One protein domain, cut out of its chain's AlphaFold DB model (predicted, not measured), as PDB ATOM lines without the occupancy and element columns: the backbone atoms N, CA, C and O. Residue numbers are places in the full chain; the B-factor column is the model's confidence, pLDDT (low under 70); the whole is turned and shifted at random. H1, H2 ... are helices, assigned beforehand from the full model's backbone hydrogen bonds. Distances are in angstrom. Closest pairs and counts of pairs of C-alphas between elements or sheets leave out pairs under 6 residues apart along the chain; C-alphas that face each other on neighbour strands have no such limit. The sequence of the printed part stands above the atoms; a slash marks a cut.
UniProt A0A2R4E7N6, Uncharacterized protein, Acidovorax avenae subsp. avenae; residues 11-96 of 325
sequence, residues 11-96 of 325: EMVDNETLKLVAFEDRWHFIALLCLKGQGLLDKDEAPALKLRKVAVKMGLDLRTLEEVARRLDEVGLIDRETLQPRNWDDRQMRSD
ATOM      1  N   GLU A  11      12.173  40.213  57.427       86.25
ATOM      2  CA  GLU A  11      11.478  41.177  56.562       86.25
ATOM      3  C   GLU A  11      10.741  40.529  55.377       86.25
ATOM      4  O   GLU A  11       9.912  41.180  54.750       86.25
ATOM      5  N   MET A  12      11.007  39.256  55.057       86.38
ATOM      6  CA  MET A  12      10.365  38.558  53.939       86.38
ATOM      7  C   MET A  12       8.838  38.493  54.087       86.38
ATOM      8  O   MET A  12       8.128  38.525  53.086       86.38
ATOM      9  N   VAL A  13       8.334  38.444  55.325       87.19
ATOM     10  CA  VAL A  13       6.890  38.458  55.612       87.19
ATOM     11  C   VAL A  13       6.265  39.804  55.249       87.19
ATOM     12  O   VAL A  13       5.115  39.852  54.812       87.19
ATOM     13  N   ASP A  14       7.027  40.889  55.393       85.62
ATOM     14  CA  ASP A  14       6.564  42.254  55.158       85.62
ATOM     15  C   ASP A  14       6.953  42.841  53.809       85.62
ATOM     16  O   ASP A  14       6.479  43.917  53.448       85.62
ATOM     17  N   ASN A  15       7.746  42.104  53.042       87.44
ATOM     18  CA  ASN A  15       8.195  42.487  51.723       87.44
ATOM     19  C   ASN A  15       7.002  42.707  50.772       87.44
ATOM     20  O   ASN A  15       6.236  41.791  50.470       87.44
ATOM     21  N   GLU A  16       6.866  43.942  50.290       88.56
ATOM     22  CA  GLU A  16       5.758  44.373  49.435       88.56
ATOM     23  C   GLU A  16       5.701  43.576  48.127       88.56
ATOM     24  O   GLU A  16       4.643  43.070  47.760       88.56
ATOM     25  N   THR A  17       6.855  43.343  47.492       87.75
ATOM     26  CA  THR A  17       6.951  42.548  46.259       87.75
ATOM     27  C   THR A  17       6.425  41.116  46.438       87.75
ATOM     28  O   THR A  17       5.681  40.618  45.604       87.75
ATOM     29  N   LEU A  18       6.692  40.451  47.563       88.50
ATOM     30  CA  LEU A  18       6.167  39.107  47.841       88.50
ATOM     31  C   LEU A  18       4.681  39.103  48.214       88.50
ATOM     32  O   LEU A  18       3.994  38.099  47.999       88.50
ATOM     33  N   LYS A  19       4.168  40.209  48.762       89.25
ATOM     34  CA  LYS A  19       2.738  40.364  49.070       89.25
ATOM     35  C   LYS A  19       1.890  40.497  47.803       89.25
ATOM     36  O   LYS A  19       0.768  39.993  47.811       89.25
ATOM     37  N   LEU A  20       2.432  41.093  46.737       90.19
ATOM     38  CA  LEU A  20       1.771  41.226  45.428       90.19
ATOM     39  C   LEU A  20       1.619  39.893  44.680       90.19
ATOM     40  O   LEU A  20       0.786  39.766  43.787       90.19
ATOM     41  N   VAL A  21       2.414  38.895  45.055       91.81
ATOM     42  CA  VAL A  21       2.450  37.581  44.415       91.81
ATOM     43  C   VAL A  21       1.433  36.625  45.063       91.81
ATOM     44  O   VAL A  21       1.177  36.682  46.275       91.81
ATOM     45  N   ALA A  22       0.862  35.724  44.251       91.69
ATOM     46  CA  ALA A  22      -0.071  34.689  44.695       91.69
ATOM     47  C   ALA A  22       0.532  33.812  45.805       91.69
ATOM     48  O   ALA A  22       1.745  33.612  45.877       91.69
ATOM     49  N   PHE A  23      -0.316  33.262  46.677       90.44
ATOM     50  CA  PHE A  23       0.149  32.501  47.842       90.44
ATOM     51  C   PHE A  23       1.034  31.303  47.455       90.44
ATOM     52  O   PHE A  23       2.050  31.057  48.101       90.44
ATOM     53  N   GLU A  24       0.691  30.612  46.368       92.75
ATOM     54  CA  GLU A  24       1.456  29.479  45.831       92.75
ATOM     55  C   GLU A  24       2.841  29.914  45.335       92.75
ATOM     56  O   GLU A  24       3.854  29.274  45.611       92.75
ATOM     57  N   ASP A  25       2.908  31.061  44.665       93.19
ATOM     58  CA  ASP A  25       4.139  31.584  44.081       93.19
ATOM     59  C   ASP A  25       5.144  32.067  45.136       93.19
ATOM     60  O   ASP A  25       6.352  32.048  44.889       93.19
ATOM     61  N   ARG A  26       4.691  32.389  46.353       92.94
ATOM     62  CA  ARG A  26       5.591  32.627  47.497       92.94
ATOM     63  C   ARG A  26       6.393  31.371  47.838       92.94
ATOM     64  O   ARG A  26       7.589  31.463  48.117       92.94
ATOM     65  N   TRP A  27       5.757  30.197  47.780       93.31
ATOM     66  CA  TRP A  27       6.450  28.920  47.948       93.31
ATOM     67  C   TRP A  27       7.354  28.614  46.754       93.31
ATOM     68  O   TRP A  27       8.502  28.215  46.953       93.31
ATOM     69  N   HIS A  28       6.892  28.864  45.525       95.25
ATOM     70  CA  HIS A  28       7.724  28.686  44.332       95.25
ATOM     71  C   HIS A  28       8.999  29.538  44.382       95.25
ATOM     72  O   HIS A  28      10.078  29.047  44.047       95.25
ATOM     73  N   PHE A  29       8.910  30.772  44.879       94.62
ATOM     74  CA  PHE A  29      10.073  31.624  45.093       94.62
ATOM     75  C   PHE A  29      11.050  31.024  46.115       94.62
ATOM     76  O   PHE A  29      12.238  30.895  45.820       94.62
ATOM     77  N   ILE A  30      10.566  30.572  47.279       93.81
ATOM     78  CA  ILE A  30      11.399  29.863  48.271       93.81
ATOM     79  C   ILE A  30      12.062  28.624  47.655       93.81
ATOM     80  O   ILE A  30      13.251  28.382  47.869       93.81
ATOM     81  N   ALA A  31      11.326  27.850  46.859       94.62
ATOM     82  CA  ALA A  31      11.862  26.678  46.182       94.62
ATOM     83  C   ALA A  31      12.991  27.054  45.205       94.62
ATOM     84  O   ALA A  31      14.034  26.399  45.207       94.62
ATOM     85  N   LEU A  32      12.851  28.138  44.435       94.94
ATOM     86  CA  LEU A  32      13.920  28.647  43.567       94.94
ATOM     87  C   LEU A  32      15.161  29.083  44.364       94.94
ATOM     88  O   LEU A  32      16.279  28.742  43.970       94.94
ATOM     89  N   LEU A  33      14.987  29.735  45.521       93.75
ATOM     90  CA  LEU A  33      16.096  30.058  46.434       93.75
ATOM     91  C   LEU A  33      16.828  28.789  46.905       93.75
ATOM     92  O   LEU A  33      18.060  28.739  46.886       93.75
ATOM     93  N   CYS A  34      16.096  27.725  47.246       93.31
ATOM     94  CA  CYS A  34      16.685  26.425  47.580       93.31
ATOM     95  C   CYS A  34      17.486  25.838  46.406       93.31
ATOM     96  O   CYS A  34      18.577  25.302  46.605       93.31
ATOM     97  N   LEU A  35      16.970  25.924  45.177       93.69
ATOM     98  CA  LEU A  35      17.638  25.396  43.978       93.69
ATOM     99  C   LEU A  35      18.903  26.179  43.619       93.69
ATOM    100  O   LEU A  35      19.910  25.572  43.228       93.69
ATOM    101  N   LYS A  36      18.881  27.500  43.809       93.19
ATOM    102  CA  LYS A  36      20.063  28.361  43.737       93.19
ATOM    103  C   LYS A  36      21.085  27.972  44.802       93.19
ATOM    104  O   LYS A  36      22.240  27.727  44.464       93.19
ATOM    105  N   GLY A  37      20.650  27.804  46.051       90.50
ATOM    106  CA  GLY A  37      21.488  27.319  47.150       90.50
ATOM    107  C   GLY A  37      22.106  25.949  46.862       90.50
ATOM    108  O   GLY A  37      23.286  25.740  47.101       90.50
ATOM    109  N   GLN A  38      21.375  25.022  46.242       90.69
ATOM    110  CA  GLN A  38      21.926  23.732  45.802       90.69
ATOM    111  C   GLN A  38      22.948  23.852  44.658       90.69
ATOM    112  O   GLN A  38      23.628  22.871  44.341       90.69
ATOM    113  N   GLY A  39      23.048  25.024  44.030       90.81
ATOM    114  CA  GLY A  39      23.882  25.287  42.868       90.81
ATOM    115  C   GLY A  39      23.318  24.708  41.574       90.81
ATOM    116  O   GLY A  39      24.075  24.573  40.622       90.81
ATOM    117  N   LEU A  40      22.032  24.331  41.517       91.31
ATOM    118  CA  LEU A  40      21.421  23.785  40.297       91.31
ATOM    119  C   LEU A  40      21.351  24.843  39.190       91.31
ATOM    120  O   LEU A  40      21.643  24.536  38.039       91.31
ATOM    121  N   LEU A  41      20.995  26.077  39.555       90.25
ATOM    122  CA  LEU A  41      20.849  27.184  38.606       90.25
ATOM    123  C   LEU A  41      22.198  27.665  38.043       90.25
ATOM    124  O   LEU A  41      22.256  28.156  36.917       90.25
ATOM    125  N   ASP A  42      23.282  27.446  38.793       89.00
ATOM    126  CA  ASP A  42      24.650  27.868  38.453       89.00
ATOM    127  C   ASP A  42      25.394  26.879  37.554       89.00
ATOM    128  O   ASP A  42      26.516  27.154  37.135       89.00
ATOM    129  N   LYS A  43      24.815  25.703  37.289       88.31
ATOM    130  CA  LYS A  43      25.438  24.738  36.386       88.31
ATOM    131  C   LYS A  43      25.390  25.265  34.957       88.31
ATOM    132  O   LYS A  43      24.345  25.744  34.503       88.31
ATOM    133  N   ASP A  44      26.519  25.130  34.270       86.69
ATOM    134  CA  ASP A  44      26.619  25.376  32.839       86.69
ATOM    135  C   ASP A  44      25.994  24.189  32.095       86.69
ATOM    136  O   ASP A  44      26.600  23.139  31.887       86.69
ATOM    137  N   GLU A  45      24.696  24.307  31.845       88.12
ATOM    138  CA  GLU A  45      23.875  23.315  31.168       88.12
ATOM    139  C   GLU A  45      22.955  24.043  30.193       88.12
ATOM    140  O   GLU A  45      22.538  25.176  30.452       88.12
ATOM    141  N   ALA A  46      22.573  23.360  29.109       90.38
ATOM    142  CA  ALA A  46      21.625  23.897  28.143       90.38
ATOM    143  C   ALA A  46      20.341  24.400  28.849       90.38
ATOM    144  O   ALA A  46      19.778  23.656  29.667       90.38
ATOM    145  N   PRO A  47      19.831  25.606  28.521       87.69
ATOM    146  CA  PRO A  47      18.685  26.211  29.211       87.69
ATOM    147  C   PRO A  47      17.458  25.293  29.295       87.69
ATOM    148  O   PRO A  47      16.854  25.145  30.357       87.69
ATOM    149  N   ALA A  48      17.152  24.572  28.212       89.88
ATOM    150  CA  ALA A  48      16.041  23.623  28.166       89.88
ATOM    151  C   ALA A  48      16.199  22.450  29.155       89.88
ATOM    152  O   ALA A  48      15.222  21.995  29.753       89.88
ATOM    153  N   LEU A  49      17.424  21.950  29.352       91.75
ATOM    154  CA  LEU A  49      17.695  20.872  30.307       91.75
ATOM    155  C   LEU A  49      17.594  21.378  31.750       91.75
ATOM    156  O   LEU A  49      17.038  20.689  32.608       91.75
ATOM    157  N   LYS A  50      18.086  22.594  32.003       91.38
ATOM    158  CA  LYS A  50      17.993  23.265  33.303       91.38
ATOM    159  C   LYS A  50      16.533  23.475  33.709       91.38
ATOM    160  O   LYS A  50      16.157  23.057  34.802       91.38
ATOM    161  N   LEU A  51      15.700  24.001  32.807       91.56
ATOM    162  CA  LEU A  51      14.258  24.177  33.027       91.56
ATOM    163  C   LEU A  51      13.561  22.858  33.372       91.56
ATOM    164  O   LEU A  51      12.836  22.788  34.361       91.56
ATOM    165  N   ARG A  52      13.848  21.776  32.636       93.94
ATOM    166  CA  ARG A  52      13.306  20.439  32.942       93.94
ATOM    167  C   ARG A  52      13.721  19.941  34.324       93.94
ATOM    168  O   ARG A  52      12.892  19.407  35.053       93.94
ATOM    169  N   LYS A  53      14.986  20.127  34.714       94.69
ATOM    170  CA  LYS A  53      15.469  19.744  36.051       94.69
ATOM    171  C   LYS A  53      14.790  20.549  37.157       94.69
ATOM    172  O   LYS A  53      14.452  19.974  38.190       94.69
ATOM    173  N   VAL A  54      14.596  21.850  36.948       95.19
ATOM    174  CA  VAL A  54      13.881  22.723  37.890       95.19
ATOM    175  C   VAL A  54      12.425  22.281  38.022       95.19
ATOM    176  O   VAL A  54      11.980  22.043  39.140       95.19
ATOM    177  N   ALA A  55      11.730  22.067  36.902       95.81
ATOM    178  CA  ALA A  55      10.339  21.615  36.867       95.81
ATOM    179  C   ALA A  55      10.147  20.306  37.649       95.81
ATOM    180  O   ALA A  55       9.334  20.243  38.569       95.81
ATOM    181  N   VAL A  56      10.994  19.302  37.387       95.88
ATOM    182  CA  VAL A  56      10.973  18.018  38.108       95.88
ATOM    183  C   VAL A  56      11.216  18.200  39.605       95.88
ATOM    184  O   VAL A  56      10.535  17.574  40.413       95.88
ATOM    185  N   LYS A  57      12.163  19.058  40.005       94.44
ATOM    186  CA  LYS A  57      12.444  19.290  41.429       94.44
ATOM    187  C   LYS A  57      11.344  20.059  42.152       94.44
ATOM    188  O   LYS A  57      11.163  19.843  43.346       94.44
ATOM    189  N   MET A  58      10.654  20.957  41.457       94.31
ATOM    190  CA  MET A  58       9.529  21.713  42.007       94.31
ATOM    191  C   MET A  58       8.211  20.932  41.940       94.31
ATOM    192  O   MET A  58       7.249  21.337  42.583       94.31
ATOM    193  N   GLY A  59       8.165  19.815  41.205       94.56
ATOM    194  CA  GLY A  59       6.943  19.039  40.992       94.56
ATOM    195  C   GLY A  59       5.948  19.732  40.057       94.56
ATOM    196  O   GLY A  59       4.748  19.517  40.183       94.56
ATOM    197  N   LEU A  60       6.443  20.572  39.146       95.50
ATOM    198  CA  LEU A  60       5.641  21.339  38.194       95.50
ATOM    199  C   LEU A  60       5.848  20.811  36.773       95.50
ATOM    200  O   LEU A  60       6.920  20.300  36.438       95.50
ATOM    201  N   ASP A  61       4.848  20.977  35.912       96.06
ATOM    202  CA  ASP A  61       5.057  20.863  34.470       96.06
ATOM    203  C   ASP A  61       5.763  22.115  33.913       96.06
ATOM    204  O   ASP A  61       5.817  23.166  34.556       96.06
ATOM    205  N   LEU A  62       6.327  22.001  32.706       94.75
ATOM    206  CA  LEU A  62       7.114  23.077  32.092       94.75
ATOM    207  C   LEU A  62       6.299  24.350  31.845       94.75
ATOM    208  O   LEU A  62       6.809  25.440  32.080       94.75
ATOM    209  N   ARG A  63       5.039  24.220  31.417       95.50
ATOM    210  CA  ARG A  63       4.180  25.372  31.126       95.50
ATOM    211  C   ARG A  63       3.840  26.113  32.414       95.50
ATOM    212  O   ARG A  63       3.970  27.331  32.474       95.50
ATOM    213  N   THR A  64       3.482  25.378  33.465       95.69
ATOM    214  CA  THR A  64       3.238  25.965  34.787       95.69
ATOM    215  C   THR A  64       4.496  26.642  35.329       95.69
ATOM    216  O   THR A  64       4.412  27.757  35.838       95.69
ATOM    217  N   LEU A  65       5.678  26.029  35.176       95.50
ATOM    218  CA  LEU A  65       6.942  26.656  35.575       95.50
ATOM    219  C   LEU A  65       7.209  27.962  34.809       95.50
ATOM    220  O   LEU A  65       7.639  28.939  35.418       95.50
ATOM    221  N   GLU A  66       6.955  28.001  33.503       94.94
ATOM    222  CA  GLU A  66       7.112  29.212  32.687       94.94
ATOM    223  C   GLU A  66       6.165  30.335  33.132       94.94
ATOM    224  O   GLU A  66       6.569  31.499  33.199       94.94
ATOM    225  N   GLU A  67       4.923  30.004  33.491       95.56
ATOM    226  CA  GLU A  67       3.965  30.973  34.029       95.56
ATOM    227  C   GLU A  67       4.376  31.490  35.413       95.56
ATOM    228  O   GLU A  67       4.312  32.696  35.656       95.56
ATOM    229  N   VAL A  68       4.838  30.602  36.300       95.69
ATOM    230  CA  VAL A  68       5.401  30.969  37.611       95.69
ATOM    231  C   VAL A  68       6.597  31.901  37.423       95.69
ATOM    232  O   VAL A  68       6.674  32.946  38.067       95.69
ATOM    233  N   ALA A  69       7.508  31.564  36.506       95.69
ATOM    234  CA  ALA A  69       8.681  32.379  36.223       95.69
ATOM    235  C   ALA A  69       8.298  33.770  35.704       95.69
ATOM    236  O   ALA A  69       8.854  34.767  36.161       95.69
ATOM    237  N   ARG A  70       7.301  33.849  34.813       95.62
ATOM    238  CA  ARG A  70       6.757  35.119  34.316       95.62
ATOM    239  C   ARG A  70       6.195  35.979  35.451       95.62
ATOM    240  O   ARG A  70       6.521  37.157  35.518       95.62
ATOM    241  N   ARG A  71       5.372  35.407  36.340       95.38
ATOM    242  CA  ARG A  71       4.754  36.144  37.462       95.38
ATOM    243  C   ARG A  71       5.790  36.632  38.476       95.38
ATOM    244  O   ARG A  71       5.664  37.735  38.993       95.38
ATOM    245  N   LEU A  72       6.823  35.836  38.752       95.31
ATOM    246  CA  LEU A  72       7.892  36.222  39.678       95.31
ATOM    247  C   LEU A  72       8.846  37.279  39.092       95.31
ATOM    248  O   LEU A  72       9.336  38.129  39.838       95.31
ATOM    249  N   ASP A  73       9.106  37.248  37.783       96.12
ATOM    250  CA  ASP A  73       9.905  38.270  37.089       96.12
ATOM    251  C   ASP A  73       9.150  39.602  36.942       96.12
ATOM    252  O   ASP A  73       9.743  40.659  37.137       96.12
ATOM    253  N   GLU A  74       7.829  39.566  36.719       94.25
ATOM    254  CA  GLU A  74       6.966  40.760  36.648       94.25
ATOM    255  C   GLU A  74       7.048  41.617  37.924       94.25
ATOM    256  O   GLU A  74       7.021  42.845  37.861       94.25
ATOM    257  N   VAL A  75       7.233  40.974  39.080       93.00
ATOM    258  CA  VAL A  75       7.403  41.648  40.379       93.00
ATOM    259  C   VAL A  75       8.887  41.869  40.739       93.00
ATOM    260  O   VAL A  75       9.216  42.422  41.786       93.00
ATOM    261  N   GLY A  76       9.812  41.463  39.865       92.06
ATOM    262  CA  GLY A  76      11.249  41.696  40.013       92.06
ATOM    263  C   GLY A  76      11.936  40.823  41.065       92.06
ATOM    264  O   GLY A  76      12.987  41.203  41.581       92.06
ATOM    265  N   LEU A  77      11.369  39.663  41.406       92.50
ATOM    266  CA  LEU A  77      11.965  38.744  42.384       92.50
ATOM    267  C   LEU A  77      13.037  37.843  41.764       92.50
ATOM    268  O   LEU A  77      14.034  37.519  42.415       92.50
ATOM    269  N   ILE A  78      12.839  37.438  40.511       95.19
ATOM    270  CA  ILE A  78      13.763  36.581  39.760       95.19
ATOM    271  C   ILE A  78      14.003  37.152  38.361       95.19
ATOM    272  O   ILE A  78      13.355  38.117  37.970       95.19
ATOM    273  N   ASP A  79      14.945  36.572  37.628       93.75
ATOM    274  CA  ASP A  79      15.060  36.717  36.176       93.75
ATOM    275  C   ASP A  79      14.364  35.541  35.473       93.75
ATOM    276  O   ASP A  79      14.586  34.379  35.826       93.75
ATOM    277  N   ARG A  80      13.521  35.828  34.477       92.19
ATOM    278  CA  ARG A  80      12.725  34.825  33.755       92.19
ATOM    279  C   ARG A  80      13.583  33.829  32.979       92.19
ATOM    280  O   ARG A  80      13.235  32.650  32.932       92.19
ATOM    281  N   GLU A  81      14.664  34.282  32.350       88.25
ATOM    282  CA  GLU A  81      15.460  33.429  31.457       88.25
ATOM    283  C   GLU A  81      16.376  32.491  32.238       88.25
ATOM    284  O   GLU A  81      16.498  31.302  31.927       88.25
ATOM    285  N   THR A  82      17.013  33.015  33.284       89.12
ATOM    286  CA  THR A  82      17.987  32.257  34.074       89.12
ATOM    287  C   THR A  82      17.391  31.613  35.326       89.12
ATOM    288  O   THR A  82      18.046  30.766  35.943       89.12
ATOM    289  N   LEU A  83      16.164  31.993  35.705       92.31
ATOM    290  CA  LEU A  83      15.508  31.675  36.980       92.31
ATOM    291  C   LEU A  83      16.304  32.127  38.213       92.31
ATOM    292  O   LEU A  83      16.054  31.656  39.326       92.31
ATOM    293  N   GLN A  84      17.281  33.019  38.032       93.12
ATOM    294  CA  GLN A  84      18.150  33.471  39.110       93.12
ATOM    295  C   GLN A  84      17.412  34.484  39.996       93.12
ATOM    296  O   GLN A  84      16.849  35.453  39.483       93.12
ATOM    297  N   PRO A  85      17.420  34.304  41.326       93.69
ATOM    298  CA  PRO A  85      16.883  35.297  42.249       93.69
ATOM    299  C   PRO A  85      17.670  36.609  42.178       93.69
ATOM    300  O   PRO A  85      18.906  36.601  42.215       93.69
ATOM    301  N   ARG A  86      16.967  37.744  42.142       91.56
ATOM    302  CA  ARG A  86      17.613  39.063  42.188       91.56
ATOM    303  C   ARG A  86      18.161  39.336  43.596       91.56
ATOM    304  O   ARG A  86      17.606  38.876  44.593       91.56
ATOM    305  N   ASN A  87      19.269  40.075  43.683       85.88
ATOM    306  CA  ASN A  87      19.959  40.425  44.938       85.88
ATOM    307  C   ASN A  87      20.373  39.212  45.798       85.88
ATOM    308  O   ASN A  87      20.466  39.308  47.024       85.88
ATOM    309  N   TRP A  88      20.613  38.054  45.171       89.38
ATOM    310  CA  TRP A  88      21.047  36.849  45.878       89.38
ATOM    311  C   TRP A  88      22.361  37.072  46.636       89.38
ATOM    312  O   TRP A  88      22.438  36.761  47.822       89.38
ATOM    313  N   ASP A  89      23.375  37.639  45.982       85.44
ATOM    314  CA  ASP A  89      24.710  37.797  46.573       85.44
ATOM    315  C   ASP A  89      24.746  38.822  47.715       85.44
ATOM    316  O   ASP A  89      25.476  38.626  48.684       85.44
ATOM    317  N   ASP A  90      23.916  39.867  47.650       83.12
ATOM    318  CA  ASP A  90      23.795  40.861  48.726       83.12
ATOM    319  C   ASP A  90      23.127  40.264  49.973       83.12
ATOM    320  O   ASP A  90      23.438  40.630  51.107       83.12
ATOM    321  N   ARG A  91      22.208  39.312  49.764       79.88
ATOM    322  CA  ARG A  91      21.453  38.639  50.829       79.88
ATOM    323  C   ARG A  91      22.177  37.414  51.388       79.88
ATOM    324  O   ARG A  91      21.963  37.044  52.542       79.88
ATOM    325  N   GLN A  92      23.034  36.767  50.603       84.81
ATOM    326  CA  GLN A  92      23.798  35.599  51.034       84.81
ATOM    327  C   GLN A  92      25.232  36.001  51.380       84.81
ATOM    328  O   GLN A  92      26.127  36.045  50.539       84.81
ATOM    329  N   MET A  93      25.465  36.281  52.662       73.44
ATOM    330  CA  MET A  93      26.788  36.670  53.145       73.44
ATOM    331  C   MET A  93      27.797  35.533  52.959       73.44
ATOM    332  O   MET A  93      27.643  34.428  53.481       73.44
ATOM    333  N   ARG A  94      28.878  35.832  52.236       61.19
ATOM    334  CA  ARG A  94      29.873  34.849  51.774       61.19
ATOM    335  C   ARG A  94      30.614  34.099  52.889       61.19
ATOM    336  O   ARG A  94      31.203  33.060  52.611       61.19
ATOM    337  N   SER A  95      30.569  34.576  54.137       59.97
ATOM    338  CA  SER A  95      31.182  33.902  55.293       59.97
ATOM    339  C   SER A  95      30.641  32.492  55.531       59.97
ATOM    340  O   SER A  95      31.354  31.651  56.065       59.97
ATOM    341  N   ASP A  96      29.401  32.227  55.120       55.62
ATOM    342  CA  ASP A  96      28.718  30.956  55.388       55.62
ATOM    343  C   ASP A  96      29.062  29.869  54.365       55.62
ATOM    344  O   ASP A  96      28.860  28.681  54.614       55.62
TER     345      ASP A  96
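What this domain is: This is residues 11 to 96 of the 325 residues of an uncharacterized protein of Acidovorax avenae subsp. avenae (UniProt A0A2R4E7N6). The long helix H2 lies nearest the middle, with H3 and H4 packed crosswise on it, the three centres making a triangle, and the unnamed stretch of residues 75 to 87 folds back near the middle. The small helices H1 and H5 are farthest from the middle. The printed part has 86 residues, with five named helices in the order H1, H2, H3, H4, H5 and no named strand; its class is all helix. It is compact, with a radius of gyration of the C-alphas of 12.6 A and spans of 34 by 33 by 18 A.

Where its parts are: H2, residues 23 to 37, is 22.0 A long and begins at C-alpha 23 (0.149, 32.501, 47.842). H4, residues 62 to 74, measures 18.3 A, and H3, residues 47 to 58, measures 16.4 A. H1 is residues 16 to 20, and H5, residues 88 to 91, ends at C-alpha 91 (21.453, 38.639, 50.829).

How they stand to each other: H2 touches H4 about perpendicular, at 85 degrees; their closest C-alphas, of Asp 25 and Val 68, are 6.6 A apart. H2 and H3 only just touch, with 3 pairs of C-alphas within 8 A, the closest being Ala 31 and Met 58 at 6.9 A; they run opposite ways at a steep tilt of 62 degrees. H3 touches H4 about perpendicular, at 85 degrees, closest at the C-alphas of Ala 55 and Leu 62, 5.9 A. H1 is close to H2 but not clearly touching, and near H4. H5 is apart from H1, H3 and H4, and only just apart from H2, at 8.4 A. Every O i to N i+4 pair is within hydrogen-bond range in H1, H3 and H4, and 10 of 11 in H2; H5 is too short for one.

The domain as a whole: The C-alphas farthest apart, of Arg 63 and Ser 95, are 37.2 A from each other. The printed part has no cut; the link from H4 to H5 is long, 13 residues. The mean pLDDT of the printed part is 90.4, and residues 94 to 96 are under 70.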